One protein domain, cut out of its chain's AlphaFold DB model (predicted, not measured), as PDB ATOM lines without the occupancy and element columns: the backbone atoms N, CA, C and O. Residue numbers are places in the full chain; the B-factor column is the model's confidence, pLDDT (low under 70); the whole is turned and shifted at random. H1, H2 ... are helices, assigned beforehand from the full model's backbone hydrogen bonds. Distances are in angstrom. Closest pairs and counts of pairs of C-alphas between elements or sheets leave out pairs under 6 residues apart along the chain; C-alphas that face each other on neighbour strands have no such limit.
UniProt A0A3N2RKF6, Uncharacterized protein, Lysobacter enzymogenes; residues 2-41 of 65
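What this domain is: This is residues 2 to 41 of the 65 residues of an uncharacterized protein of Lysobacter enzymogenes (UniProt A0A3N2RKF6). Two short helices, H1 and H2, sit at opposite ends of a loose rod, joined by a long stretch that first folds back beside H1 and then runs out to H2. Residues 29 to 41, with H2, stick out free of the rest. The printed part has 40 residues, with H1 then H2 and no named strand; the class is all helix, though under half of the residues, 19, are in named elements. The radius of gyration of the C-alphas is 12.9 A, and the spans are 39 by 14 by 14 A.

How they stand to each other: H1, residues 2 to 11, and H2, residues 32 to 40, are apart. Between them, residues 16 to 17 pair with residues 20 to 21, antiparallel. In H1 and H2 every O i to N i+4 pair is within hydrogen-bond range.

Where its parts are: H1 begins at C-alpha 2 (-16.443, 2.617, -125.884) and is 14.5 A long. H2 is 12.0 A long and ends at C-alpha 40 (-46.534, 19.878, -137.090).

The domain as a whole: The C-alphas farthest apart, of Gln 2 and Ser 41, are 39.9 A apart. The printed part has no cut. The link from H1 to H2, 20 residues, is long. pLDDT is under 70 at residues 27 to 31, 34 to 35, 38 to 39 and 41.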
ATOM      1  N   GLN A   2     -15.586   2.986-124.734       70.19
ATOM      2  CA  GLN A   2     -16.443   2.617-125.884       70.19
ATOM      3  C   GLN A   2     -17.862   2.159-125.468       70.19
ATOM      4  O   GLN A   2     -18.850   2.551-126.071       70.19
ATOM      5  N   ASN A   3     -17.982   1.407-124.364       72.12
ATOM      6  CA  ASN A   3     -19.289   1.008-123.823       72.12
ATOM      7  C   ASN A   3     -20.129   2.188-123.305       72.12
ATOM      8  O   ASN A   3     -21.351   2.133-123.344       72.12
ATOM      9  N   ASP A   4     -19.479   3.246-122.820       78.75
ATOM     10  CA  ASP A   4     -20.178   4.422-122.299       78.75
ATOM     11  C   ASP A   4     -20.766   5.244-123.455       78.75
ATOM     12  O   ASP A   4     -21.868   5.774-123.331       78.75
ATOM     13  N   ASP A   5     -20.079   5.265-124.600       80.56
ATOM     14  CA  ASP A   5     -20.544   5.908-125.831       80.56
ATOM     15  C   ASP A   5     -21.779   5.179-126.393       80.56
ATOM     16  O   ASP A   5     -22.808   5.805-126.635       80.56
ATOM     17  N   HIS A   6     -21.747   3.840-126.461       82.06
ATOM     18  CA  HIS A   6     -22.906   3.041-126.892       82.06
ATOM     19  C   HIS A   6     -24.141   3.254-126.011       82.06
ATOM     20  O   HIS A   6     -25.254   3.416-126.512       82.06
ATOM     21  N   VAL A   7     -23.951   3.260-124.688       83.38
ATOM     22  CA  VAL A   7     -25.048   3.489-123.740       83.38
ATOM     23  C   VAL A   7     -25.590   4.910-123.884       83.38
ATOM     24  O   VAL A   7     -26.804   5.103-123.844       83.38
ATOM     25  N   SER A   8     -24.715   5.896-124.080       84.19
ATOM     26  CA  SER A   8     -25.117   7.288-124.289       84.19
ATOM     27  C   SER A   8     -25.960   7.439-125.551       84.19
ATOM     28  O   SER A   8     -27.016   8.067-125.507       84.19
ATOM     29  N   ASP A   9     -25.554   6.825-126.657       84.12
ATOM     30  CA  ASP A   9     -26.300   6.877-127.915       84.12
ATOM     31  C   ASP A   9     -27.690   6.237-127.780       84.12
ATOM     32  O   ASP A   9     -28.689   6.820-128.210       84.12
ATOM     33  N   TRP A  10     -27.800   5.088-127.105       85.94
ATOM     34  CA  TRP A  10     -29.098   4.455-126.837       85.94
ATOM     35  C   TRP A  10     -30.003   5.309-125.946       85.94
ATOM     36  O   TRP A  10     -31.198   5.422-126.216       85.94
ATOM     37  N   LEU A  11     -29.453   5.953-124.911       83.31
ATOM     38  CA  LEU A  11     -30.210   6.862-124.042       83.31
ATOM     39  C   LEU A  11     -30.681   8.132-124.766       83.31
ATOM     40  O   LEU A  11     -31.641   8.758-124.324       83.31
ATOM     41  N   ASN A  12     -30.045   8.485-125.883       81.94
ATOM     42  CA  ASN A  12     -30.467   9.575-126.762       81.94
ATOM     43  C   ASN A  12     -31.415   9.118-127.886       81.94
ATOM     44  O   ASN A  12     -31.771   9.924-128.744       81.94
ATOM     45  N   GLY A  13     -31.849   7.853-127.884       77.44
ATOM     46  CA  GLY A  13     -32.833   7.344-128.839       77.44
ATOM     47  C   GLY A  13     -32.254   6.674-130.080       77.44
ATOM     48  O   GLY A  13     -32.992   6.470-131.038       77.44
ATOM     49  N   ALA A  14     -30.969   6.304-130.093       85.75
ATOM     50  CA  ALA A  14     -30.436   5.474-131.169       85.75
ATOM     51  C   ALA A  14     -31.033   4.052-131.121       85.75
ATOM     52  O   ALA A  14     -30.940   3.356-130.107       85.75
ATOM     53  N   ASP A  15     -31.588   3.587-132.243       83.50
ATOM     54  CA  ASP A  15     -32.133   2.225-132.374       83.50
ATOM     55  C   ASP A  15     -31.036   1.149-132.477       83.50
ATOM     56  O   ASP A  15     -31.241  -0.015-132.116       83.50
ATOM     57  N   SER A  16     -29.854   1.524-132.972       87.81
ATOM     58  CA  SER A  16     -28.690   0.644-133.079       87.81
ATOM     59  C   SER A  16     -27.390   1.440-133.071       87.81
ATOM     60  O   SER A  16     -27.353   2.537-133.623       87.81
ATOM     61  N   VAL A  17     -26.324   0.861-132.516       86.75
ATOM     62  CA  VAL A  17     -24.971   1.440-132.526       86.75
ATOM     63  C   VAL A  17     -23.986   0.344-132.921       86.75
ATOM     64  O   VAL A  17     -24.045  -0.756-132.379       86.75
ATOM     65  N   ASP A  18     -23.126   0.605-133.909       86.75
ATOM     66  CA  ASP A  18     -22.129  -0.349-134.431       86.75
ATOM     67  C   ASP A  18     -22.684  -1.747-134.771       86.75
ATOM     68  O   ASP A  18     -22.047  -2.780-134.569       86.75
ATOM     69  N   GLY A  19     -23.907  -1.788-135.306       85.88
ATOM     70  CA  GLY A  19     -24.584  -3.031-135.693       85.88
ATOM     71  C   GLY A  19     -25.205  -3.811-134.528       85.88
ATOM     72  O   GLY A  19     -25.819  -4.852-134.761       85.88
ATOM     73  N   LEU A  20     -25.096  -3.311-133.296       83.56
ATOM     74  CA  LEU A  20     -25.800  -3.829-132.127       83.56
ATOM     75  C   LEU A  20     -27.133  -3.096-131.970       83.56
ATOM     76  O   LEU A  20     -27.172  -1.869-131.850       83.56
ATOM     77  N   SER A  21     -28.235  -3.845-131.960       85.56
ATOM     78  CA  SER A  21     -29.559  -3.301-131.642       85.56
ATOM     79  C   SER A  21     -29.619  -2.814-130.199       85.56
ATOM     80  O   SER A  21     -29.047  -3.443-129.307       85.56
ATOM     81  N   ASN A  22     -30.363  -1.734-129.967       84.75
ATOM     82  CA  ASN A  22     -30.627  -1.225-128.630       84.75
ATOM     83  C   ASN A  22     -31.337  -2.300-127.772       84.75
ATOM     84  O   ASN A  22     -32.477  -2.672-128.075       84.75
ATOM     85  N   PRO A  23     -30.708  -2.799-126.690       81.88
ATOM     86  CA  PRO A  23     -31.273  -3.859-125.857       81.88
ATOM     87  C   PRO A  23     -32.474  -3.400-125.019       81.88
ATOM     88  O   PRO A  23     -33.244  -4.243-124.564       81.88
ATOM     89  N   ALA A  24     -32.653  -2.091-124.814       78.00
ATOM     90  CA  ALA A  24     -33.819  -1.533-124.129       78.00
ATOM     91  C   ALA A  24     -35.059  -1.450-125.039       78.00
ATOM     92  O   ALA A  24     -36.166  -1.238-124.544       78.00
ATOM     93  N   GLY A  25     -34.885  -1.645-126.351       71.56
ATOM     94  CA  GLY A  25     -35.910  -1.360-127.347       71.56
ATOM     95  C   GLY A  25     -36.093   0.146-127.580       71.56
ATOM     96  O   GLY A  25     -35.394   0.962-126.975       71.56
ATOM     97  N   PRO A  26     -37.012   0.534-128.479       71.62
ATOM     98  CA  PRO A  26     -37.281   1.939-128.757       71.62
ATOM     99  C   PRO A  26     -37.739   2.661-127.485       71.62
ATOM    100  O   PRO A  26     -38.557   2.141-126.719       71.62
ATOM    101  N   LEU A  27     -37.227   3.875-127.271       68.62
ATOM    102  CA  LEU A  27     -37.671   4.745-126.185       68.62
ATOM    103  C   LEU A  27     -39.152   5.080-126.396       68.62
ATOM    104  O   LEU A  27     -39.518   5.848-127.284       68.62
ATOM    105  N   TYR A  28     -40.018   4.489-125.576       64.00
ATOM    106  CA  TYR A  28     -41.429   4.846-125.560       64.00
ATOM    107  C   TYR A  28     -41.588   6.211-124.888       64.00
ATOM    108  O   TYR A  28     -41.539   6.324-123.663       64.00
ATOM    109  N   ILE A  29     -41.771   7.254-125.696       68.31
ATOM    110  CA  ILE A  29     -42.173   8.573-125.207       68.31
ATOM    111  C   ILE A  29     -43.702   8.595-125.200       68.31
ATOM    112  O   ILE A  29     -44.346   8.651-126.251       68.31
ATOM    113  N   GLU A  30     -44.299   8.504-124.011       68.38
ATOM    114  CA  GLU A  30     -45.744   8.656-123.861       68.38
ATOM    115  C   GLU A  30     -46.173  10.010-124.437       68.38
ATOM    116  O   GLU A  30     -45.597  11.049-124.119       68.38
ATOM    117  N   GLY A  31     -47.170   9.996-125.321       65.25
ATOM    118  CA  GLY A  31     -47.630  11.212-125.983       65.25
ATOM    119  C   GLY A  31     -46.789  11.655-127.182       65.25
ATOM    120  O   GLY A  31     -47.069  12.729-127.693       65.25
ATOM    121  N   ALA A  32     -45.848  10.849-127.698       72.00
ATOM    122  CA  ALA A  32     -45.074  11.185-128.904       72.00
ATOM    123  C   ALA A  32     -45.951  11.642-130.082       72.00
ATOM    124  O   ALA A  32     -45.642  12.631-130.732       72.00
ATOM    125  N   ALA A  33     -47.091  10.982-130.318       71.56
ATOM    126  CA  ALA A  33     -48.037  11.401-131.353       71.56
ATOM    127  C   ALA A  33     -48.660  12.778-131.065       71.56
ATOM    128  O   ALA A  33     -48.832  13.565-131.984       71.56
ATOM    129  N   ALA A  34     -48.965  13.078-129.800       68.94
ATOM    130  CA  ALA A  34     -49.452  14.394-129.395       68.94
ATOM    131  C   ALA A  34     -48.346  15.461-129.483       68.94
ATOM    132  O   ALA A  34     -48.633  16.604-129.804       68.94
ATOM    133  N   THR A  35     -47.085  15.096-129.231       69.12
ATOM    134  CA  THR A  35     -45.921  15.975-129.413       69.12
ATOM    135  C   THR A  35     -45.661  16.277-130.888       69.12
ATOM    136  O   THR A  35     -45.450  17.433-131.236       69.12
ATOM    137  N   GLU A  36     -45.711  15.272-131.760       74.75
ATOM    138  CA  GLU A  36     -45.550  15.458-133.205       74.75
ATOM    139  C   GLU A  36     -46.710  16.253-133.804       74.75
ATOM    140  O   GLU A  36     -46.478  17.169-134.591       74.75
ATOM    141  N   ASP A  37     -47.952  15.966-133.401       72.81
ATOM    142  CA  ASP A  37     -49.123  16.758-133.795       72.81
ATOM    143  C   ASP A  37     -48.958  18.211-133.336       72.81
ATOM    144  O   ASP A  37     -49.123  19.129-134.135       72.81
ATOM    145  N   ALA A  38     -48.475  18.428-132.108       66.69
ATOM    146  CA  ALA A  38     -48.220  19.767-131.599       66.69
ATOM    147  C   ALA A  38     -47.145  20.548-132.381       66.69
ATOM    148  O   ALA A  38     -47.256  21.752-132.615       66.69
ATOM    149  N   LEU A  39     -46.093  19.861-132.834       68.12
ATOM    150  CA  LEU A  39     -45.000  20.466-133.602       68.12
ATOM    151  C   LEU A  39     -45.337  20.687-135.082       68.12
ATOM    152  O   LEU A  39     -44.758  21.572-135.716       68.12
ATOM    153  N   THR A  40     -46.233  19.880-135.648       74.31
ATOM    154  CA  THR A  40     -46.534  19.878-137.090       74.31
ATOM    155  C   THR A  40     -47.882  20.502-137.430       74.31
ATOM    156  O   THR A  40     -48.118  20.859-138.588       74.31
ATOM    157  N   SER A  41     -48.751  20.693-136.437       67.75
ATOM    158  CA  SER A  41     -50.045  21.331-136.609       67.75
ATOM    159  C   SER A  41     -49.869  22.814-136.964       67.75
ATOM    160  O   SER A  41     -49.330  23.604-136.182       67.75
TER     161      SER A  41